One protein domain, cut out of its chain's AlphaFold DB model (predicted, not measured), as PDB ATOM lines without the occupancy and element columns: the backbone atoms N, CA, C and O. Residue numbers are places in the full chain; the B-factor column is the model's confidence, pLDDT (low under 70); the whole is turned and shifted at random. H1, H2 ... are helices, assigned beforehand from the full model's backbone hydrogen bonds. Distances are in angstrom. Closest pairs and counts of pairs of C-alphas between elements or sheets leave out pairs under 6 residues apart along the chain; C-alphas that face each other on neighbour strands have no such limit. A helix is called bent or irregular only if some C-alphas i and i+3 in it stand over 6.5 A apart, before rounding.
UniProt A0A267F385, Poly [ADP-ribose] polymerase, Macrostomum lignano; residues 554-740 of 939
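What this domain is: This is residues 554 to 740 of the 939 residues of the protein "Poly [ADP-ribose] polymerase" of Macrostomum lignano (UniProt A0A267F385). A long thin rod is built along one very long helix, H2, which runs through most of its length; the bent helix H1 folds back along the first part of H2, and H3 and H4 lie beside its last part as an up-and-down bundle of three, H2, H3 and H4, each running against the one before it. The turn of residues 596 to 602 sticks out at one end, and the unnamed stretch 700 to 717 lies near the middle of the rod. The printed part has 187 residues with four named helices, H1 to H4 in chain order, and no named strand; the class is all helix. The whole is extended, with a radius of gyration of the C-alphas of 31.5 A and spans of 113 by 21 by 16 A.

How they stand to each other: Begin with H2, residues 604 to 668, the hub, which touches three other helices. H1, residues 556 to 595, was assigned as one helix by its hydrogen bonds but is bent, with C-alphas 575 and 578 6.8 A apart; its arms H1a, residues 556 to 575, and H1b, residues 578 to 595, stand at a shallow tilt of 34 degrees, only just short of steep. Look at Leu 566 and Leu 629, the closest C-alphas of H1a and H2 at 5.6 A: the two touch, opposite ways at a shallow tilt of 26 degrees, with residues 622 to 640 of H2 alone. H1b and H2 form a helical hairpin at 13 degrees, their closest C-alphas being those of Lys 584 and Val 611, 5.9 A. H3, residues 674 to 699, forms another hairpin with H2, at 13 degrees; the C-alphas of Phe 647 and Ala 698 are closest, 5.0 A. H4, residues 718 to 740, touches H2 the same way at a shallow tilt of 19 degrees, closest at the C-alphas of Leu 662 and Leu 732, 6.4 A. H3 and H4 are a hairpin too, at 11 degrees, with the C-alphas of Leu 696 and Leu 722 closest at 6.6 A. Both H1a and H1b are apart from H3 and H4. Every O i to N i+4 pair is within hydrogen-bond range in H1a, H1b and H4; H2 has 58 of 61 and H3 20 of 22.

Where its parts are: Find C-alpha 604 at (-0.178, 43.932, -33.417); from there H2 runs 96.2 A to C-alpha 668 at (-0.618, 44.273, 62.814). H2 is irregular, but only just: C-alphas 605 and 608 are 6.7 A apart. H1a measures 29.0 A and H1b 25.9 A. H3, 35.6 A long, has a kink of 30 degrees near residue 688; it is neither bent nor irregular, but only just, with C-alphas 686 and 689 6.2 A apart. H4 runs 33.2 A to C-alpha 740 at (9.568, 47.839, 61.263).

The domain as a whole: The two C-alphas farthest apart, those of Asp 598 and Gln 671, are 112.6 A from each other. The printed part has no cut; the link from H2 to H3 is tight, that from H1 to H2 short, and that from H3 to H4, 18 residues, long. The mean pLDDT of the printed part is 80.3, and it is under 70 at residues 595 to 606, 666 to 676, 704, 707 to 716 and 740.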
ATOM      1  N   GLU A 554       5.586  38.789  17.637       81.88
ATOM      2  CA  GLU A 554       4.932  39.084  18.925       81.88
ATOM      3  C   GLU A 554       5.183  40.522  19.417       81.88
ATOM      4  O   GLU A 554       4.639  40.931  20.444       81.88
ATOM      5  N   ASP A 555       5.988  41.306  18.696       84.56
ATOM      6  CA  ASP A 555       6.241  42.713  19.002       84.56
ATOM      7  C   ASP A 555       5.182  43.601  18.336       84.56
ATOM      8  O   ASP A 555       5.131  43.742  17.109       84.56
ATOM      9  N   LEU A 556       4.339  44.220  19.167       84.75
ATOM     10  CA  LEU A 556       3.286  45.137  18.738       84.75
ATOM     11  C   LEU A 556       3.829  46.374  18.009       84.75
ATOM     12  O   LEU A 556       3.155  46.871  17.113       84.75
ATOM     13  N   SER A 557       5.017  46.869  18.364       83.12
ATOM     14  CA  SER A 557       5.612  48.043  17.713       83.12
ATOM     15  C   SER A 557       6.066  47.726  16.286       83.12
ATOM     16  O   SER A 557       5.794  48.498  15.366       83.12
ATOM     17  N   LEU A 558       6.650  46.541  16.078       86.06
ATOM     18  CA  LEU A 558       7.022  46.051  14.752       86.06
ATOM     19  C   LEU A 558       5.782  45.798  13.886       86.06
ATOM     20  O   LEU A 558       5.759  46.204  12.726       86.06
ATOM     21  N   ILE A 559       4.732  45.178  14.438       86.81
ATOM     22  CA  ILE A 559       3.479  44.942  13.702       86.81
ATOM     23  C   ILE A 559       2.842  46.273  13.277       86.81
ATOM     24  O   ILE A 559       2.472  46.430  12.115       86.81
ATOM     25  N   ASP A 560       2.744  47.245  14.188       85.94
ATOM     26  CA  ASP A 560       2.210  48.583  13.911       85.94
ATOM     27  C   ASP A 560       2.999  49.304  12.798       85.94
ATOM     28  O   ASP A 560       2.404  49.855  11.868       85.94
ATOM     29  N   GLN A 561       4.334  49.212  12.822       86.75
ATOM     30  CA  GLN A 561       5.192  49.736  11.759       86.75
ATOM     31  C   GLN A 561       4.937  49.043  10.409       86.75
ATOM     32  O   GLN A 561       4.779  49.727   9.401       86.75
ATOM     33  N   GLN A 562       4.838  47.710  10.361       89.38
ATOM     34  CA  GLN A 562       4.587  46.985   9.106       89.38
ATOM     35  C   GLN A 562       3.172  47.237   8.550       89.38
ATOM     36  O   GLN A 562       2.994  47.372   7.339       89.38
ATOM     37  N   VAL A 563       2.162  47.395   9.414       88.50
ATOM     38  CA  VAL A 563       0.805  47.815   9.009       88.50
ATOM     39  C   VAL A 563       0.811  49.230   8.424       88.50
ATOM     40  O   VAL A 563       0.069  49.507   7.479       88.50
ATOM     41  N   LYS A 564       1.670  50.126   8.928       86.94
ATOM     42  CA  LYS A 564       1.898  51.431   8.302       86.94
ATOM     43  C   LYS A 564       2.583  51.292   6.934       86.94
ATOM     44  O   LYS A 564       2.096  51.898   5.985       86.94
ATOM     45  N   CYS A 565       3.608  50.448   6.790       87.88
ATOM     46  CA  CYS A 565       4.242  50.178   5.490       87.88
ATOM     47  C   CYS A 565       3.231  49.697   4.429       87.88
ATOM     48  O   CYS A 565       3.296  50.132   3.282       87.88
ATOM     49  N   LEU A 566       2.252  48.859   4.803       89.31
ATOM     50  CA  LEU A 566       1.152  48.469   3.906       89.31
ATOM     51  C   LEU A 566       0.239  49.649   3.526       89.31
ATOM     52  O   LEU A 566      -0.229  49.718   2.389       89.31
ATOM     53  N   ALA A 567      -0.025  50.577   4.451       87.38
ATOM     54  CA  ALA A 567      -0.837  51.764   4.181       87.38
ATOM     55  C   ALA A 567      -0.129  52.738   3.228       87.38
ATOM     56  O   ALA A 567      -0.748  53.230   2.282       87.38
ATOM     57  N   ASP A 568       1.168  52.962   3.443       88.81
ATOM     58  CA  ASP A 568       2.007  53.802   2.588       88.81
ATOM     59  C   ASP A 568       2.138  53.176   1.181       88.81
ATOM     60  O   ASP A 568       1.978  53.873   0.178       88.81
ATOM     61  N   LEU A 569       2.281  51.845   1.085       89.94
ATOM     62  CA  LEU A 569       2.271  51.106  -0.186       89.94
ATOM     63  C   LEU A 569       0.927  51.201  -0.931       89.94
ATOM     64  O   LEU A 569       0.919  51.369  -2.148       89.94
ATOM     65  N   CYS A 570      -0.215  51.142  -0.237       90.69
ATOM     66  CA  CYS A 570      -1.517  51.376  -0.877       90.69
ATOM     67  C   CYS A 570      -1.606  52.791  -1.479       90.69
ATOM     68  O   CYS A 570      -2.103  52.956  -2.593       90.69
ATOM     69  N   CYS A 571      -1.068  53.798  -0.781       89.38
ATOM     70  CA  CYS A 571      -1.012  55.170  -1.286       89.38
ATOM     71  C   CYS A 571      -0.081  55.305  -2.503       89.38
ATOM     72  O   CYS A 571      -0.404  56.039  -3.437       89.38
ATOM     73  N   GLU A 572       1.054  54.598  -2.520       92.19
ATOM     74  CA  GLU A 572       1.942  54.525  -3.687       92.19
ATOM     75  C   GLU A 572       1.224  53.878  -4.883       92.19
ATOM     76  O   GLU A 572       1.251  54.429  -5.984       92.19
ATOM     77  N   ILE A 573       0.517  52.760  -4.667       92.81
ATOM     78  CA  ILE A 573      -0.264  52.088  -5.716       92.81
ATOM     79  C   ILE A 573      -1.280  53.050  -6.338       92.81
ATOM     80  O   ILE A 573      -1.319  53.170  -7.560       92.81
ATOM     81  N   ASP A 574      -2.035  53.801  -5.534       91.19
ATOM     82  CA  ASP A 574      -2.997  54.781  -6.049       91.19
ATOM     83  C   ASP A 574      -2.352  55.889  -6.903       91.19
ATOM     84  O   ASP A 574      -2.933  56.303  -7.912       91.19
ATOM     85  N   GLN A 575      -1.139  56.340  -6.567       92.19
ATOM     86  CA  GLN A 575      -0.411  57.347  -7.357       92.19
ATOM     87  C   GLN A 575      -0.018  56.824  -8.752       92.19
ATOM     88  O   GLN A 575      -0.078  57.570  -9.737       92.19
ATOM     89  N   TRP A 576       0.306  55.532  -8.867       93.25
ATOM     90  CA  TRP A 576       0.673  54.884 -10.134       93.25
ATOM     91  C   TRP A 576      -0.496  54.679 -11.109       93.25
ATOM     92  O   TRP A 576      -0.262  54.397 -12.291       93.25
ATOM     93  N   GLN A 577      -1.748  54.881 -10.678       91.19
ATOM     94  CA  GLN A 577      -2.930  54.692 -11.528       91.19
ATOM     95  C   GLN A 577      -2.886  55.540 -12.812       91.19
ATOM     96  O   GLN A 577      -3.272  55.067 -13.881       91.19
ATOM     97  N   SER A 578      -2.379  56.775 -12.728       90.12
ATOM     98  CA  SER A 578      -2.246  57.667 -13.889       90.12
ATOM     99  C   SER A 578      -1.250  57.137 -14.932       90.12
ATOM    100  O   SER A 578      -1.538  57.156 -16.128       90.12
ATOM    101  N   THR A 579      -0.122  56.579 -14.490       90.56
ATOM    102  CA  THR A 579       0.897  55.965 -15.354       90.56
ATOM    103  C   THR A 579       0.352  54.720 -16.058       90.56
ATOM    104  O   THR A 579       0.569  54.532 -17.255       90.56
ATOM    105  N   VAL A 580      -0.425  53.891 -15.351       91.38
ATOM    106  CA  VAL A 580      -1.076  52.705 -15.932       91.38
ATOM    107  C   VAL A 580      -2.131  53.094 -16.979       91.38
ATOM    108  O   VAL A 580      -2.199  52.461 -18.035       91.38
ATOM    109  N   GLU A 581      -2.915  54.155 -16.754       91.38
ATOM    110  CA  GLU A 581      -3.855  54.666 -17.765       91.38
ATOM    111  C   GLU A 581      -3.159  55.285 -18.987       91.38
ATOM    112  O   GLU A 581      -3.632  55.089 -20.110       91.38
ATOM    113  N   ASN A 582      -2.004  55.936 -18.818       90.62
ATOM    114  CA  ASN A 582      -1.195  56.413 -19.947       90.62
ATOM    115  C   ASN A 582      -0.727  55.246 -20.836       90.62
ATOM    116  O   ASN A 582      -0.919  55.290 -22.053       90.62
ATOM    117  N   VAL A 583      -0.218  54.155 -20.245       91.06
ATOM    118  CA  VAL A 583       0.166  52.939 -20.993       91.06
ATOM    119  C   VAL A 583      -1.039  52.312 -21.707       91.06
ATOM    120  O   VAL A 583      -0.931  51.928 -22.876       91.06
ATOM    121  N   LYS A 584      -2.208  52.253 -21.050       90.00
ATOM    122  CA  LYS A 584      -3.463  51.794 -21.674       90.00
ATOM    123  C   LYS A 584      -3.852  52.673 -22.873       90.00
ATOM    124  O   LYS A 584      -4.244  52.132 -23.907       90.00
ATOM    125  N   GLN A 585      -3.731  54.000 -22.771       89.25
ATOM    126  CA  GLN A 585      -4.038  54.916 -23.874       89.25
ATOM    127  C   GLN A 585      -3.040  54.785 -25.032       89.25
ATOM    128  O   GLN A 585      -3.467  54.670 -26.177       89.25
ATOM    129  N   LEU A 586      -1.735  54.713 -24.754       87.94
ATOM    130  CA  LEU A 586      -0.710  54.485 -25.779       87.94
ATOM    131  C   LEU A 586      -0.955  53.182 -26.556       87.94
ATOM    132  O   LEU A 586      -0.818  53.166 -27.779       87.94
ATOM    133  N   GLY A 587      -1.365  52.109 -25.872       87.06
ATOM    134  CA  GLY A 587      -1.725  50.840 -26.510       87.06
ATOM    135  C   GLY A 587      -2.977  50.922 -27.393       87.06
ATOM    136  O   GLY A 587      -2.982  50.358 -28.491       87.06
ATOM    137  N   ARG A 588      -4.012  51.668 -26.967       85.19
ATOM    138  CA  ARG A 588      -5.205  51.955 -27.790       85.19
ATOM    139  C   ARG A 588      -4.828  52.715 -29.061       85.19
ATOM    140  O   ARG A 588      -5.092  52.227 -30.159       85.19
ATOM    141  N   ASP A 589      -4.137  53.843 -28.904       83.94
ATOM    142  CA  ASP A 589      -3.691  54.693 -30.011       83.94
ATOM    143  C   ASP A 589      -2.846  53.911 -31.028       83.94
ATOM    144  O   ASP A 589      -3.020  54.059 -32.235       83.94
ATOM    145  N   LEU A 590      -1.923  53.066 -30.554       85.00
ATOM    146  CA  LEU A 590      -1.093  52.228 -31.419       85.00
ATOM    147  C   LEU A 590      -1.909  51.208 -32.206       85.00
ATOM    148  O   LEU A 590      -1.611  50.967 -33.375       85.00
ATOM    149  N   THR A 591      -2.919  50.607 -31.583       80.81
ATOM    150  CA  THR A 591      -3.784  49.615 -32.231       80.81
ATOM    151  C   THR A 591      -4.594  50.262 -33.356       80.81
ATOM    152  O   THR A 591      -4.619  49.741 -34.469       80.81
ATOM    153  N   GLU A 592      -5.165  51.446 -33.112       80.25
ATOM    154  CA  GLU A 592      -5.900  52.219 -34.121       80.25
ATOM    155  C   GLU A 592      -4.989  52.688 -35.272       80.25
ATOM    156  O   GLU A 592      -5.260  52.402 -36.440       80.25
ATOM    157  N   GLN A 593      -3.861  53.334 -34.953       79.50
ATOM    158  CA  GLN A 593      -2.938  53.905 -35.946       79.50
ATOM    159  C   GLN A 593      -2.203  52.851 -36.787       79.50
ATOM    160  O   GLN A 593      -1.799  53.128 -37.918       79.50
ATOM    161  N   SER A 594      -2.010  51.639 -36.261       71.75
ATOM    162  CA  SER A 594      -1.427  50.535 -37.033       71.75
ATOM    163  C   SER A 594      -2.469  49.768 -37.850       71.75
ATOM    164  O   SER A 594      -2.129  49.260 -38.912       71.75
ATOM    165  N   GLY A 595      -3.735  49.709 -37.418       65.81
ATOM    166  CA  GLY A 595      -4.814  49.044 -38.166       65.81
ATOM    167  C   GLY A 595      -5.174  49.729 -39.491       65.81
ATOM    168  O   GLY A 595      -5.730  49.092 -40.378       65.81
ATOM    169  N   GLN A 596      -4.833  51.012 -39.632       63.78
ATOM    170  CA  GLN A 596      -5.098  51.837 -40.819       63.78
ATOM    171  C   GLN A 596      -3.943  51.827 -41.845       63.78
ATOM    172  O   GLN A 596      -4.057  52.428 -42.914       63.78
ATOM    173  N   LEU A 597      -2.832  51.147 -41.537       62.78
ATOM    174  CA  LEU A 597      -1.703  50.924 -42.442       62.78
ATOM    175  C   LEU A 597      -1.710  49.453 -42.887       62.78
ATOM    176  O   LEU A 597      -1.407  48.570 -42.090       62.78
ATOM    177  N   ASP A 598      -1.976  49.184 -44.171       53.91
ATOM    178  CA  ASP A 598      -2.035  47.816 -44.743       53.91
ATOM    179  C   ASP A 598      -0.743  46.986 -44.550       53.91
ATOM    180  O   ASP A 598      -0.730  45.760 -44.690       53.91
ATOM    181  N   ALA A 599       0.367  47.643 -44.207       44.44
ATOM    182  CA  ALA A 599       1.630  47.011 -43.862       44.44
ATOM    183  C   ALA A 599       1.604  46.444 -42.431       44.44
ATOM    184  O   ALA A 599       2.121  47.076 -41.510       44.44
ATOM    185  N   ARG A 600       1.060  45.228 -42.256       49.00
ATOM    186  CA  ARG A 600       1.109  44.459 -40.993       49.00
ATOM    187  C   ARG A 600       2.516  44.465 -40.365       49.00
ATOM    188  O   ARG A 600       3.396  43.754 -40.863       49.00
ATOM    189  N   PRO A 601       2.732  45.118 -39.211       47.06
ATOM    190  CA  PRO A 601       3.837  44.777 -38.332       47.06
ATOM    191  C   PRO A 601       3.416  43.530 -37.546       47.06
ATOM    192  O   PRO A 601       2.330  43.488 -36.966       47.06
ATOM    193  N   VAL A 602       4.287  42.525 -37.471       39.47
ATOM    194  CA  VAL A 602       4.030  41.207 -36.840       39.47
ATOM    195  C   VAL A 602       3.798  41.292 -35.306       39.47
ATOM    196  O   VAL A 602       3.675  40.285 -34.623       39.47
ATOM    197  N   SER A 603       3.689  42.500 -34.743       50.69
ATOM    198  CA  SER A 603       3.533  42.786 -33.312       50.69
ATOM    199  C   SER A 603       2.128  43.224 -32.868       50.69
ATOM    200  O   SER A 603       1.931  43.415 -31.669       50.69
ATOM    201  N   GLN A 604       1.163  43.427 -33.777       51.59
ATOM    202  CA  GLN A 604      -0.178  43.932 -33.417       51.59
ATOM    203  C   GLN A 604      -0.935  43.035 -32.426       51.59
ATOM    204  O   GLN A 604      -1.559  43.557 -31.505       51.59
ATOM    205  N   GLN A 605      -0.864  41.706 -32.580       54.06
ATOM    206  CA  GLN A 605      -1.610  40.777 -31.719       54.06
ATOM    207  C   GLN A 605      -1.207  40.877 -30.239       54.06
ATOM    208  O   GLN A 605      -2.055  40.718 -29.370       54.06
ATOM    209  N   ASN A 606       0.040  41.253 -29.943       67.50
ATOM    210  CA  ASN A 606       0.536  41.237 -28.569       67.50
ATOM    211  C   ASN A 606       0.224  42.527 -27.790       67.50
ATOM    212  O   ASN A 606       0.169  42.480 -26.569       67.50
ATOM    213  N   VAL A 607       0.032  43.691 -28.431       82.00
ATOM    214  CA  VAL A 607      -0.095  44.975 -27.693       82.00
ATOM    215  C   VAL A 607      -1.358  45.011 -26.829       82.00
ATOM    216  O   VAL A 607      -1.280  45.345 -25.647       82.00
ATOM    217  N   GLN A 608      -2.507  44.612 -27.380       81.31
ATOM    218  CA  GLN A 608      -3.767  44.584 -26.631       81.31
ATOM    219  C   GLN A 608      -3.747  43.522 -25.518       81.31
ATOM    220  O   GLN A 608      -4.244  43.771 -24.417       81.31
ATOM    221  N   GLU A 609      -3.135  42.361 -25.769       83.75
ATOM    222  CA  GLU A 609      -2.944  41.303 -24.769       83.75
ATOM    223  C   GLU A 609      -2.032  41.767 -23.624       83.75
ATOM    224  O   GLU A 609      -2.374  41.592 -22.456       83.75
ATOM    225  N   LEU A 610      -0.918  42.436 -23.942       87.31
ATOM    226  CA  LEU A 610       0.008  43.016 -22.966       87.31
ATOM    227  C   LEU A 610      -0.682  44.071 -22.094       87.31
ATOM    228  O   LEU A 610      -0.598  43.982 -20.870       87.31
ATOM    229  N   VAL A 611      -1.413  45.023 -22.688       89.69
ATOM    230  CA  VAL A 611      -2.185  46.040 -21.943       89.69
ATOM    231  C   VAL A 611      -3.219  45.394 -21.020       89.69
ATOM    232  O   VAL A 611      -3.330  45.778 -19.856       89.69
ATOM    233  N   THR A 612      -3.943  44.386 -21.511       88.06
ATOM    234  CA  THR A 612      -4.946  43.654 -20.719       88.06
ATOM    235  C   THR A 612      -4.284  42.898 -19.562       88.06
ATOM    236  O   THR A 612      -4.748  42.963 -18.427       88.06
ATOM    237  N   SER A 613      -3.151  42.242 -19.820       89.94
ATOM    238  CA  SER A 613      -2.357  41.519 -18.821       89.94
ATOM    239  C   SER A 613      -1.785  42.447 -17.738       89.94
ATOM    240  O   SER A 613      -1.818  42.105 -16.557       89.94
ATOM    241  N   LEU A 614      -1.300  43.636 -18.118       91.56
ATOM    242  CA  LEU A 614      -0.814  44.660 -17.188       91.56
ATOM    243  C   LEU A 614      -1.942  45.200 -16.304       91.56
ATOM    244  O   LEU A 614      -1.755  45.313 -15.096       91.56
ATOM    245  N   ALA A 615      -3.107  45.491 -16.895       91.12
ATOM    246  CA  ALA A 615      -4.283  45.950 -16.161       91.12
ATOM    247  C   ALA A 615      -4.704  44.927 -15.095       91.12
ATOM    248  O   ALA A 615      -4.792  45.279 -13.925       91.12
ATOM    249  N   ILE A 616      -4.834  43.649 -15.472       91.56
ATOM    250  CA  ILE A 616      -5.179  42.564 -14.542       91.56
ATOM    251  C   ILE A 616      -4.148  42.447 -13.408       91.56
ATOM    252  O   ILE A 616      -4.543  42.317 -12.252       91.56
ATOM    253  N   ARG A 617      -2.837  42.514 -13.699       93.12
ATOM    254  CA  ARG A 617      -1.800  42.460 -12.647       93.12
ATOM    255  C   ARG A 617      -1.857  43.659 -11.699       93.12
ATOM    256  O   ARG A 617      -1.674  43.478 -10.501       93.12
ATOM    257  N   TYR A 618      -2.102  44.861 -12.218       94.44
ATOM    258  CA  TYR A 618      -2.219  46.073 -11.407       94.44
ATOM    259  C   TYR A 618      -3.471  46.049 -10.521       94.44
ATOM    260  O   TYR A 618      -3.375  46.291  -9.319       94.44
ATOM    261  N   ASP A 619      -4.626  45.692 -11.087       92.50
ATOM    262  CA  ASP A 619      -5.888  45.598 -10.351       92.50
ATOM    263  C   ASP A 619      -5.816  44.495  -9.274       92.50
ATOM    264  O   ASP A 619      -6.310  44.687  -8.161       92.50
ATOM    265  N   TYR A 620      -5.130  43.380  -9.561       93.12
ATOM    266  CA  TYR A 620      -4.838  42.330  -8.580       93.12
ATOM    267  C   TYR A 620      -3.924  42.826  -7.452       93.12
ATOM    268  O   TYR A 620      -4.296  42.696  -6.291       93.12
ATOM    269  N   LEU A 621      -2.783  43.457  -7.767       93.25
ATOM    270  CA  LEU A 621      -1.873  44.034  -6.762       93.25
ATOM    271  C   LEU A 621      -2.593  45.050  -5.862       93.25
ATOM    272  O   LEU A 621      -2.388  45.058  -4.651       93.25
ATOM    273  N   LYS A 622      -3.458  45.890  -6.440       93.06
ATOM    274  CA  LYS A 622      -4.252  46.880  -5.702       93.06
ATOM    275  C   LYS A 622      -5.265  46.223  -4.758       93.06
ATOM    276  O   LYS A 622      -5.395  46.658  -3.616       93.06
ATOM    277  N   ALA A 623      -5.956  45.176  -5.209       91.94
ATOM    278  CA  ALA A 623      -6.883  44.415  -4.373       91.94
ATOM    279  C   ALA A 623      -6.158  43.652  -3.249       91.94
ATOM    280  O   ALA A 623      -6.591  43.700  -2.100       91.94
ATOM    281  N   ASP A 624      -5.039  43.001  -3.567       91.81
ATOM    282  CA  ASP A 624      -4.234  42.219  -2.626       91.81
ATOM    283  C   ASP A 624      -3.585  43.124  -1.562       91.81
ATOM    284  O   ASP A 624      -3.671  42.849  -0.369       91.81
ATOM    285  N   ALA A 625      -3.030  44.280  -1.943       91.12
ATOM    286  CA  ALA A 625      -2.495  45.250  -0.984       91.12
ATOM    287  C   ALA A 625      -3.576  45.799  -0.035       91.12
ATOM    288  O   ALA A 625      -3.350  45.881   1.174       91.12
ATOM    289  N   ALA A 626      -4.771  46.105  -0.555       90.31
ATOM    290  CA  ALA A 626      -5.895  46.561   0.260       90.31
ATOM    291  C   ALA A 626      -6.401  45.475   1.230       90.31
ATOM    292  O   ALA A 626      -6.695  45.779   2.389       90.31
ATOM    293  N   GLN A 627      -6.460  44.214   0.784       91.38
ATOM    294  CA  GLN A 627      -6.828  43.070   1.621       91.38
ATOM    295  C   GLN A 627      -5.793  42.843   2.731       91.38
ATOM    296  O   GLN A 627      -6.152  42.801   3.906       91.38
ATOM    297  N   ASN A 628      -4.505  42.813   2.386       89.88
ATOM    298  CA  ASN A 628      -3.421  42.630   3.351       89.88
ATOM    299  C   ASN A 628      -3.338  43.777   4.368       89.88
ATOM    300  O   ASN A 628      -3.053  43.541   5.542       89.88
ATOM    301  N   LEU A 629      -3.654  45.013   3.966       90.44
ATOM    302  CA  LEU A 629      -3.795  46.135   4.894       90.44
ATOM    303  C   LEU A 629      -4.976  45.939   5.860       90.44
ATOM    304  O   LEU A 629      -4.841  46.229   7.050       90.44
ATOM    305  N   ALA A 630      -6.126  45.458   5.379       88.50
ATOM    306  CA  ALA A 630      -7.287  45.179   6.225       88.50
ATOM    307  C   ALA A 630      -6.991  44.058   7.237       88.50
ATOM    308  O   ALA A 630      -7.209  44.244   8.438       88.50
ATOM    309  N   ASP A 631      -6.414  42.948   6.773       88.62
ATOM    310  CA  ASP A 631      -6.033  41.807   7.610       88.62
ATOM    311  C   ASP A 631      -4.940  42.184   8.619       88.62
ATOM    312  O   ASP A 631      -5.041  41.841   9.798       88.62
ATOM    313  N   GLY A 632      -3.942  42.973   8.205       88.19
ATOM    314  CA  GLY A 632      -2.901  43.499   9.088       88.19
ATOM    315  C   GLY A 632      -3.455  44.419  10.180       88.19
ATOM    316  O   GLY A 632      -3.127  44.246  11.356       88.19
ATOM    317  N   LYS A 633      -4.361  45.348   9.833       87.19
ATOM    318  CA  LYS A 633      -5.062  46.194  10.820       87.19
ATOM    319  C   LYS A 633      -5.900  45.360  11.792       87.19
ATOM    320  O   LYS A 633      -5.879  45.625  12.994       87.19
ATOM    321  N   GLN A 634      -6.606  44.343  11.297       87.69
ATOM    322  CA  GLN A 634      -7.391  43.434  12.132       87.69
ATOM    323  C   GLN A 634      -6.496  42.623  13.081       87.69
ATOM    324  O   GLN A 634      -6.786  42.557  14.278       87.69
ATOM    325  N   HIS A 635      -5.402  42.044  12.580       88.06
ATOM    326  CA  HIS A 635      -4.447  41.272  13.375       88.06
ATOM    327  C   HIS A 635      -3.815  42.131  14.478       88.06
ATOM    328  O   HIS A 635      -3.830  41.749  15.652       88.06
ATOM    329  N   PHE A 636      -3.345  43.332  14.121       88.31
ATOM    330  CA  PHE A 636      -2.802  44.289  15.080       88.31
ATOM    331  C   PHE A 636      -3.823  44.654  16.163       88.31
ATOM    332  O   PHE A 636      -3.524  44.541  17.349       88.31
ATOM    333  N   SER A 637      -5.053  45.007  15.775       86.12
ATOM    334  CA  SER A 637      -6.133  45.343  16.711       86.12
ATOM    335  C   SER A 637      -6.444  44.198  17.685       86.12
ATOM    336  O   SER A 637      -6.565  44.414  18.895       86.12
ATOM    337  N   GLN A 638      -6.479  42.952  17.198       86.94
ATOM    338  CA  GLN A 638      -6.696  41.769  18.033       86.94
ATOM    339  C   GLN A 638      -5.547  41.517  19.023       86.94
ATOM    340  O   GLN A 638      -5.819  41.257  20.205       86.94
ATOM    341  N   LYS A 639      -4.280  41.616  18.588       87.06
ATOM    342  CA  LYS A 639      -3.118  41.472  19.482       87.06
ATOM    343  C   LYS A 639      -3.033  42.627  20.488       87.06
ATOM    344  O   LYS A 639      -2.917  42.362  21.683       87.06
ATOM    345  N   TYR A 640      -3.201  43.877  20.052       87.12
ATOM    346  CA  TYR A 640      -3.173  45.068  20.913       87.12
ATOM    347  C   TYR A 640      -4.254  45.013  22.003       87.12
ATOM    348  O   TYR A 640      -3.948  45.138  23.191       87.12
ATOM    349  N   ALA A 641      -5.507  44.716  21.638       85.25
ATOM    350  CA  ALA A 641      -6.598  44.565  22.604       85.25
ATOM    351  C   ALA A 641      -6.373  43.394  23.580       85.25
ATOM    352  O   ALA A 641      -6.818  43.438  24.729       85.25
ATOM    353  N   THR A 642      -5.685  42.335  23.146       87.31
ATOM    354  CA  THR A 642      -5.350  41.191  24.006       87.31
ATOM    355  C   THR A 642      -4.229  41.528  24.985       87.31
ATOM    356  O   THR A 642      -4.369  41.209  26.165       87.31
ATOM    357  N   ALA A 643      -3.193  42.248  24.549       86.50
ATOM    358  CA  ALA A 643      -2.147  42.760  25.429       86.50
ATOM    359  C   ALA A 643      -2.711  43.733  26.478       86.50
ATOM    360  O   ALA A 643      -2.445  43.561  27.665       86.50
ATOM    361  N   CYS A 644      -3.581  44.672  26.079       85.56
ATOM    362  CA  CYS A 644      -4.260  45.586  27.011       85.56
ATOM    363  C   CYS A 644      -5.066  44.833  28.082       85.56
ATOM    364  O   CYS A 644      -4.982  45.157  29.266       85.56
ATOM    365  N   ARG A 645      -5.812  43.786  27.693       86.94
ATOM    366  CA  ARG A 645      -6.556  42.936  28.643       86.94
ATOM    367  C   ARG A 645      -5.645  42.131  29.571       86.94
ATOM    368  O   ARG A 645      -6.011  41.931  30.725       86.94
ATOM    369  N   ASP A 646      -4.501  41.648  29.087       88.12
ATOM    370  CA  ASP A 646      -3.529  40.913  29.905       88.12
ATOM    371  C   ASP A 646      -2.837  41.839  30.917       88.12
ATOM    372  O   ASP A 646      -2.781  41.510  32.102       88.12
ATOM    373  N   PHE A 647      -2.416  43.037  30.496       89.38
ATOM    374  CA  PHE A 647      -1.904  44.068  31.401       89.38
ATOM    375  C   PHE A 647      -2.927  44.430  32.483       89.38
ATOM    376  O   PHE A 647      -2.629  44.277  33.664       89.38
ATOM    377  N   GLU A 648      -4.150  44.818  32.109       87.31
ATOM    378  CA  GLU A 648      -5.187  45.227  33.068       87.31
ATOM    379  C   GLU A 648      -5.569  44.092  34.037       87.31
ATOM    380  O   GLU A 648      -5.798  44.331  35.224       87.31
ATOM    381  N   ARG A 649      -5.577  42.834  33.572       89.44
ATOM    382  CA  ARG A 649      -5.787  41.659  34.431       89.44
ATOM    383  C   ARG A 649      -4.670  41.499  35.460       89.44
ATOM    384  O   ARG A 649      -4.961  41.250  36.628       89.44
ATOM    385  N   ARG A 650      -3.407  41.615  35.036       89.75
ATOM    386  CA  ARG A 650      -2.242  41.495  35.925       89.75
ATOM    387  C   ARG A 650      -2.177  42.661  36.903       89.75
ATOM    388  O   ARG A 650      -2.030  42.408  38.092       89.75
ATOM    389  N   ARG A 651      -2.362  43.895  36.416       88.44
ATOM    390  CA  ARG A 651      -2.417  45.137  37.202       88.44
ATOM    391  C   ARG A 651      -3.457  45.035  38.314       88.44
ATOM    392  O   ARG A 651      -3.124  45.250  39.471       88.44
ATOM    393  N   ARG A 652      -4.689  44.624  37.994       86.56
ATOM    394  CA  ARG A 652      -5.735  44.440  39.008       86.56
ATOM    395  C   ARG A 652      -5.347  43.408  40.065       86.56
ATOM    396  O   ARG A 652      -5.523  43.677  41.243       86.56
ATOM    397  N   HIS A 653      -4.773  42.276  39.657       89.19
ATOM    398  CA  HIS A 653      -4.365  41.222  40.585       89.19
ATOM    399  C   HIS A 653      -3.287  41.684  41.582       89.19
ATOM    400  O   HIS A 653      -3.407  41.402  42.774       89.19
ATOM    401  N   ILE A 654      -2.270  42.430  41.125       88.31
ATOM    402  CA  ILE A 654      -1.260  43.004  42.030       88.31
ATOM    403  C   ILE A 654      -1.849  44.130  42.896       88.31
ATOM    404  O   ILE A 654      -1.553  44.160  44.084       88.31
ATOM    405  N   CYS A 655      -2.735  44.992  42.377       85.81
ATOM    406  CA  CYS A 655      -3.412  46.015  43.189       85.81
ATOM    407  C   CYS A 655      -4.272  45.393  44.308       85.81
ATOM    408  O   CYS A 655      -4.102  45.757  45.468       85.81
ATOM    409  N   GLU A 656      -5.120  44.407  43.990       87.81
ATOM    410  CA  GLU A 656      -5.940  43.670  44.970       87.81
ATOM    411  C   GLU A 656      -5.072  43.016  46.062       87.81
ATOM    412  O   GLU A 656      -5.435  43.004  47.242       87.81
ATOM    413  N   TRP A 657      -3.896  42.494  45.695       88.56
ATOM    414  CA  TRP A 657      -2.955  41.932  46.660       88.56
ATOM    415  C   TRP A 657      -2.208  43.001  47.479       88.56
ATOM    416  O   TRP A 657      -2.014  42.792  48.678       88.56
ATOM    417  N   ILE A 658      -1.831  44.144  46.888       84.69
ATOM    418  CA  ILE A 658      -1.221  45.276  47.610       84.69
ATOM    419  C   ILE A 658      -2.209  45.787  48.664       84.69
ATOM    420  O   ILE A 658      -1.856  45.865  49.839       84.69
ATOM    421  N   GLU A 659      -3.463  46.047  48.285       85.00
ATOM    422  CA  GLU A 659      -4.534  46.477  49.196       85.00
ATOM    423  C   GLU A 659      -4.785  45.444  50.308       85.00
ATOM    424  O   GLU A 659      -4.819  45.782  51.495       85.00
ATOM    425  N   GLY A 660      -4.885  44.161  49.945       84.19
ATOM    426  CA  GLY A 660      -5.041  43.066  50.904       84.19
ATOM    427  C   GLY A 660      -3.842  42.883  51.843       84.19
ATOM    428  O   GLY A 660      -4.000  42.341  52.938       84.19
ATOM    429  N   THR A 661      -2.649  43.333  51.450       82.69
ATOM    430  CA  THR A 661      -1.430  43.276  52.270       82.69
ATOM    431  C   THR A 661      -1.301  44.510  53.160       82.69
ATOM    432  O   THR A 661      -1.073  44.354  54.359       82.69
ATOM    433  N   LEU A 662      -1.587  45.709  52.642       81.94
ATOM    434  CA  LEU A 662      -1.745  46.942  53.426       81.94
ATOM    435  C   LEU A 662      -2.777  46.773  54.550       81.94
ATOM    436  O   LEU A 662      -2.525  47.189  55.679       81.94
ATOM    437  N   SER A 663      -3.895  46.095  54.278       81.88
ATOM    438  CA  SER A 663      -4.909  45.770  55.291       81.88
ATOM    439  C   SER A 663      -4.345  44.897  56.428       81.88
ATOM    440  O   SER A 663      -4.463  45.250  57.601       81.88
ATOM    441  N   LYS A 664      -3.609  43.821  56.100       78.38
ATOM    442  CA  LYS A 664      -2.934  42.959  57.098       78.38
ATOM    443  C   LYS A 664      -1.875  43.710  57.916       78.38
ATOM    444  O   LYS A 664      -1.683  43.392  59.088       78.38
ATOM    445  N   ILE A 665      -1.186  44.681  57.311       73.75
ATOM    446  CA  ILE A 665      -0.227  45.565  57.996       73.75
ATOM    447  C   ILE A 665      -0.971  46.514  58.952       73.75
ATOM    448  O   ILE A 665      -0.534  46.713  60.085       73.75
ATOM    449  N   GLY A 666      -2.132  47.033  58.540       67.75
ATOM    450  CA  GLY A 666      -3.041  47.796  59.397       67.75
ATOM    451  C   GLY A 666      -3.472  47.011  60.639       67.75
ATOM    452  O   GLY A 666      -3.340  47.517  61.754       67.75
ATOM    453  N   ASP A 667      -3.886  45.753  60.474       67.06
ATOM    454  CA  ASP A 667      -4.243  44.862  61.591       67.06
ATOM    455  C   ASP A 667      -3.059  44.591  62.541       67.06
ATOM    456  O   ASP A 667      -3.235  44.521  63.761       67.06
ATOM    457  N   LEU A 668      -1.833  44.475  62.011       62.88
ATOM    458  CA  LEU A 668      -0.618  44.273  62.814       62.88
ATOM    459  C   LEU A 668      -0.272  45.469  63.710       62.88
ATOM    460  O   LEU A 668       0.342  45.274  64.759       62.88
ATOM    461  N   SER A 669      -0.716  46.684  63.369       56.00
ATOM    462  CA  SER A 669      -0.495  47.868  64.216       56.00
ATOM    463  C   SER A 669      -1.161  47.778  65.601       56.00
ATOM    464  O   SER A 669      -0.750  48.487  66.518       56.00
ATOM    465  N   TYR A 670      -2.136  46.876  65.780       53.56
ATOM    466  CA  TYR A 670      -2.826  46.633  67.054       53.56
ATOM    467  C   TYR A 670      -2.322  45.402  67.828       53.56
ATOM    468  O   TYR A 670      -2.614  45.279  69.020       53.56
ATOM    469  N   GLN A 671      -1.588  44.486  67.188       52.28
ATOM    470  CA  GLN A 671      -1.043  43.268  67.807       52.28
ATOM    471  C   GLN A 671       0.320  42.934  67.192       52.28
ATOM    472  O   GLN A 671       0.402  42.280  66.152       52.28
ATOM    473  N   PHE A 672       1.393  43.390  67.840       54.38
ATOM    474  CA  PHE A 672       2.743  43.249  67.304       54.38
ATOM    475  C   PHE A 672       3.286  41.817  67.482       54.38
ATOM    476  O   PHE A 672       3.634  41.407  68.588       54.38
ATOM    477  N   GLU A 673       3.383  41.065  66.382       57.97
ATOM    478  CA  GLU A 673       3.996  39.731  66.320       57.97
ATOM    479  C   GLU A 673       5.034  39.671  65.186       57.97
ATOM    480  O   GLU A 673       4.666  39.583  64.014       57.97
ATOM    481  N   ASP A 674       6.328  39.648  65.533       59.81
ATOM    482  CA  ASP A 674       7.472  39.646  64.591       59.81
ATOM    483  C   ASP A 674       7.304  38.636  63.440       59.81
ATOM    484  O   ASP A 674       7.393  38.975  62.261       59.81
ATOM    485  N   ARG A 675       6.921  37.395  63.777       63.59
ATOM    486  CA  ARG A 675       6.727  36.299  62.810       63.59
ATOM    487  C   ARG A 675       5.687  36.589  61.726       63.59
ATOM    488  O   ARG A 675       5.721  35.946  60.679       63.59
ATOM    489  N   ARG A 676       4.728  37.484  61.976       68.06
ATOM    490  CA  ARG A 676       3.708  37.866  60.987       68.06
ATOM    491  C   ARG A 676       4.201  38.975  60.063       68.06
ATOM    492  O   ARG A 676       3.787  38.984  58.908       68.06
ATOM    493  N   LEU A 677       5.088  39.852  60.537       72.25
ATOM    494  CA  LEU A 677       5.754  40.845  59.696       72.25
ATOM    495  C   LEU A 677       6.761  40.159  58.758       72.25
ATOM    496  O   LEU A 677       6.689  40.360  57.549       72.25
ATOM    497  N   ASP A 678       7.579  39.240  59.284       73.56
ATOM    498  CA  ASP A 678       8.486  38.408  58.478       73.56
ATOM    499  C   ASP A 678       7.730  37.620  57.392       73.56
ATOM    500  O   ASP A 678       8.183  37.512  56.253       73.56
ATOM    501  N   ALA A 679       6.551  37.072  57.705       74.50
ATOM    502  CA  ALA A 679       5.730  36.356  56.727       74.50
ATOM    503  C   ALA A 679       5.180  37.269  55.612       74.50
ATOM    504  O   ALA A 679       5.016  36.814  54.478       74.50
ATOM    505  N   ILE A 680       4.907  38.545  55.910       78.50
ATOM    506  CA  ILE A 680       4.494  39.537  54.909       78.50
ATOM    507  C   ILE A 680       5.676  39.915  54.016       78.50
ATOM    508  O   ILE A 680       5.524  39.905  52.799       78.50
ATOM    509  N   GLU A 681       6.854  40.171  54.583       77.69
ATOM    510  CA  GLU A 681       8.043  40.529  53.801       77.69
ATOM    511  C   GLU A 681       8.515  39.403  52.877       77.69
ATOM    512  O   GLU A 681       8.808  39.655  51.710       77.69
ATOM    513  N   ASN A 682       8.503  38.153  53.347       80.38
ATOM    514  CA  ASN A 682       8.793  37.005  52.484       80.38
ATOM    515  C   ASN A 682       7.758  36.883  51.343       80.38
ATOM    516  O   ASN A 682       8.131  36.633  50.200       80.38
ATOM    517  N   SER A 683       6.469  37.141  51.611       82.56
ATOM    518  CA  SER A 683       5.434  37.171  50.564       82.56
ATOM    519  C   SER A 683       5.600  38.355  49.597       82.56
ATOM    520  O   SER A 683       5.308  38.212  48.410       82.56
ATOM    521  N   MET A 684       6.113  39.504  50.056       81.88
ATOM    522  CA  MET A 684       6.469  40.625  49.179       81.88
ATOM    523  C   MET A 684       7.635  40.278  48.251       81.88
ATOM    524  O   MET A 684       7.527  40.521  47.051       81.88
ATOM    525  N   ALA A 685       8.700  39.677  48.782       77.94
ATOM    526  CA  ALA A 685       9.887  39.311  48.013       77.94
ATOM    527  C   ALA A 685       9.633  38.174  47.001       77.94
ATOM    528  O   ALA A 685      10.175  38.205  45.900       77.94
ATOM    529  N   GLU A 686       8.805  37.175  47.336       80.94
ATOM    530  CA  GLU A 686       8.551  36.031  46.443       80.94
ATOM    531  C   GLU A 686       7.354  36.232  45.496       80.94
ATOM    532  O   GLU A 686       7.490  36.062  44.280       80.94
ATOM    533  N   ASP A 687       6.179  36.581  46.026       81.25
ATOM    534  CA  ASP A 687       4.943  36.688  45.237       81.25
ATOM    535  C   ASP A 687       4.715  38.118  44.727       81.25
ATOM    536  O   ASP A 687       4.435  38.322  43.540       81.25
ATOM    537  N   GLY A 688       4.880  39.115  45.603       81.62
ATOM    538  CA  GLY A 688       4.652  40.531  45.303       81.62
ATOM    539  C   GLY A 688       5.525  41.048  44.161       81.62
ATOM    540  O   GLY A 688       5.001  41.490  43.135       81.62
ATOM    541  N   GLU A 689       6.851  40.926  44.286       84.31
ATOM    542  CA  GLU A 689       7.796  41.320  43.233       84.31
ATOM    543  C   GLU A 689       7.539  40.558  41.930       84.31
ATOM    544  O   GLU A 689       7.621  41.123  40.837       84.31
ATOM    545  N   ARG A 690       7.195  39.269  42.013       84.81
ATOM    546  CA  ARG A 690       6.921  38.437  40.839       84.81
ATOM    547  C   ARG A 690       5.671  38.900  40.092       84.81
ATOM    548  O   ARG A 690       5.681  38.928  38.858       84.81
ATOM    549  N   TRP A 691       4.605  39.267  40.799       86.31
ATOM    550  CA  TRP A 691       3.384  39.797  40.191       86.31
ATOM    551  C   TRP A 691       3.553  41.234  39.691       86.31
ATOM    552  O   TRP A 691       3.106  41.521  38.579       86.31
ATOM    553  N   LEU A 692       4.270  42.094  40.422       84.19
ATOM    554  CA  LEU A 692       4.635  43.438  39.967       84.19
ATOM    555  C   LEU A 692       5.437  43.374  38.661       84.19
ATOM    556  O   LEU A 692       5.009  43.920  37.646       84.19
ATOM    557  N   ASN A 693       6.548  42.632  38.641       84.81
ATOM    558  CA  ASN A 693       7.377  42.457  37.446       84.81
ATOM    559  C   ASN A 693       6.589  41.826  36.283       84.81
ATOM    560  O   ASN A 693       6.807  42.168  35.120       84.81
ATOM    561  N   SER A 694       5.638  40.932  36.577       87.06
ATOM    562  CA  SER A 694       4.733  40.346  35.579       87.06
ATOM    563  C   SER A 694       3.762  41.368  34.976       87.06
ATOM    564  O   SER A 694       3.489  41.295  33.774       87.06
ATOM    565  N   ALA A 695       3.248  42.310  35.774       84.75
ATOM    566  CA  ALA A 695       2.369  43.390  35.327       84.75
ATOM    567  C   ALA A 695       3.144  44.472  34.559       84.75
ATOM    568  O   ALA A 695       2.764  44.798  33.434       84.75
ATOM    569  N   LEU A 696       4.274  44.948  35.096       84.06
ATOM    570  CA  LEU A 696       5.157  45.913  34.430       84.06
ATOM    571  C   LEU A 696       5.592  45.396  33.051       84.06
ATOM    572  O   LEU A 696       5.391  46.073  32.047       84.06
ATOM    573  N   LYS A 697       6.073  44.145  32.966       85.19
ATOM    574  CA  LYS A 697       6.469  43.498  31.702       85.19
ATOM    575  C   LYS A 697       5.314  43.294  30.713       85.19
ATOM    576  O   LYS A 697       5.570  43.107  29.526       85.19
ATOM    577  N   ALA A 698       4.061  43.278  31.170       84.31
ATOM    578  CA  ALA A 698       2.899  43.230  30.286       84.31
ATOM    579  C   ALA A 698       2.528  44.625  29.758       84.31
ATOM    580  O   ALA A 698       2.215  44.749  28.578       84.31
ATOM    581  N   GLY A 699       2.616  45.665  30.594       82.12
ATOM    582  CA  GLY A 699       2.333  47.043  30.186       82.12
ATOM    583  C   GLY A 699       3.408  47.637  29.274       82.12
ATOM    584  O   GLY A 699       3.068  48.223  28.254       82.12
ATOM    585  N   THR A 700       4.698  47.407  29.551       81.94
ATOM    586  CA  THR A 700       5.807  47.921  28.712       81.94
ATOM    587  C   THR A 700       5.873  47.305  27.313       81.94
ATOM    588  O   THR A 700       6.540  47.845  26.436       81.94
ATOM    589  N   ARG A 701       5.165  46.193  27.073       81.88
ATOM    590  CA  ARG A 701       4.982  45.602  25.736       81.88
ATOM    591  C   ARG A 701       3.944  46.330  24.883       81.88
ATOM    592  O   ARG A 701       3.842  46.041  23.695       81.88
ATOM    593  N   ILE A 702       3.142  47.212  25.477       84.50
ATOM    594  CA  ILE A 702       2.076  47.933  24.786       84.50
ATOM    595  C   ILE A 702       2.640  49.289  24.342       84.50
ATOM    596  O   ILE A 702       3.042  50.078  25.197       84.50
ATOM    597  N   PRO A 703       2.693  49.589  23.030       75.12
ATOM    598  CA  PRO A 703       3.298  50.828  22.555       75.12
ATOM    599  C   PRO A 703       2.576  52.071  23.088       75.12
ATOM    600  O   PRO A 703       1.367  52.227  22.908       75.12
ATOM    601  N   ALA A 704       3.337  52.996  23.682       68.50
ATOM    602  CA  ALA A 704       2.826  54.275  24.187       68.50
ATOM    603  C   ALA A 704       2.401  55.253  23.070       68.50
ATOM    604  O   ALA A 704       1.716  56.244  23.325       68.50
ATOM    605  N   ARG A 705       2.823  55.000  21.824       72.88
ATOM    606  CA  ARG A 705       2.393  55.718  20.617       72.88
ATOM    607  C   ARG A 705       2.228  54.724  19.479       72.88
ATOM    608  O   ARG A 705       3.108  53.894  19.271       72.88
ATOM    609  N   LEU A 706       1.130  54.854  18.742       75.75
ATOM    610  CA  LEU A 706       0.873  54.107  17.515       75.75
ATOM    611  C   LEU A 706       1.276  54.961  16.310       75.75
ATOM    612  O   LEU A 706       0.976  56.155  16.259       75.75
ATOM    613  N   GLN A 707       1.980  54.350  15.364       68.06
ATOM    614  CA  GLN A 707       2.352  54.926  14.076       68.06
ATOM    615  C   GLN A 707       1.297  54.637  13.004       68.06
ATOM    616  O   GLN A 707       1.143  55.439  12.079       68.06
ATOM    617  N   SER A 708       0.587  53.505  13.091       59.41
ATOM    618  CA  SER A 708      -0.429  53.142  12.103       59.41
ATOM    619  C   SER A 708      -1.761  53.853  12.340       59.41
ATOM    620  O   SER A 708      -2.240  54.020  13.461       59.41
ATOM    621  N   THR A 709      -2.454  54.168  11.246       53.66
ATOM    622  CA  THR A 709      -3.881  54.529  11.254       53.66
ATOM    623  C   THR A 709      -4.760  53.272  11.333       53.66
ATOM    624  O   THR A 709      -5.725  53.112  10.579       53.66
ATOM    625  N   SER A 710      -4.421  52.326  12.214       53.66
ATOM    626  CA  SER A 710      -5.113  51.031  12.356       53.66
ATOM    627  C   SER A 710      -6.548  51.130  12.889       53.66
ATOM    628  O   SER A 710      -7.251  50.124  12.928       53.66
ATOM    629  N   GLY A 711      -7.011  52.332  13.251       56.44
ATOM    630  CA  GLY A 711      -8.348  52.569  13.806       56.44
ATOM    631  C   GLY A 711      -8.466  52.213  15.290       56.44
ATOM    632  O   GLY A 711      -9.552  52.297  15.853       56.44
ATOM    633  N   VAL A 712      -7.354  51.828  15.918       61.16
ATOM    634  CA  VAL A 712      -7.241  51.605  17.357       61.16
ATOM    635  C   VAL A 712      -6.749  52.903  17.989       61.16
ATOM    636  O   VAL A 712      -5.654  53.364  17.672       61.16
ATOM    637  N   GLU A 713      -7.543  53.509  18.869       60.00
ATOM    638  CA  GLU A 713      -7.042  54.613  19.689       60.00
ATOM    639  C   GLU A 713      -6.029  54.061  20.709       60.00
ATOM    640  O   GLU A 713      -6.309  53.039  21.347       60.00
ATOM    641  N   PRO A 714      -4.849  54.691  20.875       64.38
ATOM    642  CA  PRO A 714      -3.897  54.274  21.896       64.38
ATOM    643  C   PRO A 714      -4.564  54.398  23.265       64.38
ATOM    644  O   PRO A 714      -5.120  55.450  23.582       64.38
ATOM    645  N   HIS A 715      -4.521  53.337  24.076       66.56
ATOM    646  CA  HIS A 715      -5.188  53.342  25.377       66.56
ATOM    647  C   HIS A 715      -4.569  54.454  26.243       66.56
ATOM    648  O   HIS A 715      -3.409  54.321  26.644       66.56
ATOM    649  N   PRO A 716      -5.303  55.545  26.550       60.97
ATOM    650  CA  PRO A 716      -4.707  56.809  27.010       60.97
ATOM    651  C   PRO A 716      -4.064  56.709  28.398       60.97
ATOM    652  O   PRO A 716      -3.381  57.621  28.847       60.97
ATOM    653  N   GLU A 717      -4.311  55.586  29.066       71.69
ATOM    654  CA  GLU A 717      -4.202  55.413  30.502       71.69
ATOM    655  C   GLU A 717      -3.154  54.357  30.905       71.69
ATOM    656  O   GLU A 717      -2.860  54.207  32.078       71.69
ATOM    657  N   ILE A 718      -2.541  53.618  29.965       79.31
ATOM    658  CA  ILE A 718      -1.608  52.524  30.332       79.31
ATOM    659  C   ILE A 718      -0.318  53.050  30.968       79.31
ATOM    660  O   ILE A 718       0.165  52.471  31.937       79.31
ATOM    661  N   GLN A 719       0.225  54.157  30.456       76.00
ATOM    662  CA  GLN A 719       1.461  54.740  30.982       76.00
ATOM    663  C   GLN A 719       1.266  55.277  32.410       76.00
ATOM    664  O   GLN A 719       2.023  54.924  33.309       76.00
ATOM    665  N   ARG A 720       0.187  56.035  32.643       81.31
ATOM    666  CA  ARG A 720      -0.199  56.509  33.980       81.31
ATOM    667  C   ARG A 720      -0.574  55.339  34.904       81.31
ATOM    668  O   ARG A 720      -0.196  55.361  36.063       81.31
ATOM    669  N   GLN A 721      -1.224  54.280  34.416       83.25
ATOM    670  CA  GLN A 721      -1.495  53.064  35.203       83.25
ATOM    671  C   GLN A 721      -0.237  52.263  35.584       83.25
ATOM    672  O   GLN A 721      -0.268  51.538  36.579       83.25
ATOM    673  N   LEU A 722       0.843  52.342  34.799       83.31
ATOM    674  CA  LEU A 722       2.150  51.781  35.160       83.31
ATOM    675  C   LEU A 722       2.819  52.615  36.259       83.31
ATOM    676  O   LEU A 722       3.322  52.044  37.223       83.31
ATOM    677  N   GLU A 723       2.769  53.942  36.136       81.94
ATOM    678  CA  GLU A 723       3.268  54.892  37.139       81.94
ATOM    679  C   GLU A 723       2.506  54.736  38.469       81.94
ATOM    680  O   GLU A 723       3.119  54.453  39.495       81.94
ATOM    681  N   GLU A 724       1.168  54.740  38.443       83.62
ATOM    682  CA  GLU A 724       0.330  54.476  39.620       83.62
ATOM    683  C   GLU A 724       0.623  53.112  40.258       83.62
ATOM    684  O   GLU A 724       0.556  52.972  41.476       83.62
ATOM    685  N   LEU A 725       0.919  52.074  39.469       84.44
ATOM    686  CA  LEU A 725       1.246  50.759  40.021       84.44
ATOM    687  C   LEU A 725       2.579  50.776  40.791       84.44
ATOM    688  O   LEU A 725       2.692  50.095  41.812       84.44
ATOM    689  N   MET A 726       3.559  51.557  40.330       83.38
ATOM    690  CA  MET A 726       4.812  51.773  41.056       83.38
ATOM    691  C   MET A 726       4.578  52.589  42.335       83.38
ATOM    692  O   MET A 726       5.033  52.170  43.397       83.38
ATOM    693  N   ASP A 727       3.778  53.658  42.275       84.69
ATOM    694  CA  ASP A 727       3.426  54.463  43.454       84.69
ATOM    695  C   ASP A 727       2.771  53.609  44.561       84.69
ATOM    696  O   ASP A 727       3.142  53.697  45.733       84.69
ATOM    697  N   HIS A 728       1.826  52.723  44.210       83.81
ATOM    698  CA  HIS A 728       1.196  51.811  45.177       83.81
ATOM    699  C   HIS A 728       2.192  50.816  45.802       83.81
ATOM    700  O   HIS A 728       2.049  50.455  46.974       83.81
ATOM    701  N   TRP A 729       3.195  50.368  45.042       86.00
ATOM    702  CA  TRP A 729       4.253  49.485  45.540       86.00
ATOM    703  C   TRP A 729       5.194  50.214  46.509       86.00
ATOM    704  O   TRP A 729       5.512  49.688  47.578       86.00
ATOM    705  N   ASP A 730       5.571  51.453  46.196       84.00
ATOM    706  CA  ASP A 730       6.411  52.282  47.064       84.00
ATOM    707  C   ASP A 730       5.691  52.665  48.367       84.00
ATOM    708  O   ASP A 730       6.297  52.631  49.443       84.00
ATOM    709  N   VAL A 731       4.377  52.919  48.316       84.94
ATOM    710  CA  VAL A 731       3.536  53.103  49.514       84.94
ATOM    711  C   VAL A 731       3.519  51.845  50.391       84.94
ATOM    712  O   VAL A 731       3.667  51.957  51.611       84.94
ATOM    713  N   LEU A 732       3.397  50.646  49.805       82.69
ATOM    714  CA  LEU A 732       3.463  49.379  50.546       82.69
ATOM    715  C   LEU A 732       4.835  49.173  51.210       82.69
ATOM    716  O   LEU A 732       4.895  48.875  52.405       82.69
ATOM    717  N   ASN A 733       5.928  49.396  50.475       82.50
ATOM    718  CA  ASN A 733       7.285  49.339  51.028       82.50
ATOM    719  C   ASN A 733       7.479  50.344  52.170       82.50
ATOM    720  O   ASN A 733       8.074  50.011  53.195       82.50
ATOM    721  N   SER A 734       6.973  51.569  52.020       82.25
ATOM    722  CA  SER A 734       7.043  52.595  53.061       82.25
ATOM    723  C   SER A 734       6.280  52.172  54.322       82.25
ATOM    724  O   SER A 734       6.829  52.247  55.421       82.25
ATOM    725  N   ALA A 735       5.067  51.627  54.172       77.56
ATOM    726  CA  ALA A 735       4.249  51.152  55.288       77.56
ATOM    727  C   ALA A 735       4.920  50.010  56.077       77.56
ATOM    728  O   ALA A 735       4.964  50.061  57.308       77.56
ATOM    729  N   VAL A 736       5.495  49.015  55.390       77.38
ATOM    730  CA  VAL A 736       6.239  47.917  56.037       77.38
ATOM    731  C   VAL A 736       7.479  48.437  56.759       77.38
ATOM    732  O   VAL A 736       7.659  48.163  57.948       77.38
ATOM    733  N   ASN A 737       8.289  49.261  56.087       76.94
ATOM    734  CA  ASN A 737       9.474  49.865  56.691       76.94
ATOM    735  C   ASN A 737       9.127  50.737  57.904       76.94
ATOM    736  O   ASN A 737       9.882  50.750  58.872       76.94
ATOM    737  N   GLN A 738       7.984  51.426  57.902       74.75
ATOM    738  CA  GLN A 738       7.556  52.249  59.031       74.75
ATOM    739  C   GLN A 738       7.051  51.410  60.216       74.75
ATOM    740  O   GLN A 738       7.354  51.743  61.361       74.75
ATOM    741  N   VAL A 739       6.361  50.288  59.976       70.56
ATOM    742  CA  VAL A 739       6.006  49.329  61.042       70.56
ATOM    743  C   VAL A 739       7.259  48.670  61.631       70.56
ATOM    744  O   VAL A 739       7.369  48.575  62.855       70.56
ATOM    745  N   ARG A 740       8.252  48.317  60.802       69.50
ATOM    746  CA  ARG A 740       9.568  47.839  61.263       69.50
ATOM    747  C   ARG A 740      10.353  48.914  62.028       69.50
ATOM    748  O   ARG A 740      10.917  48.614  63.075       69.50
TER     749      ARG A 740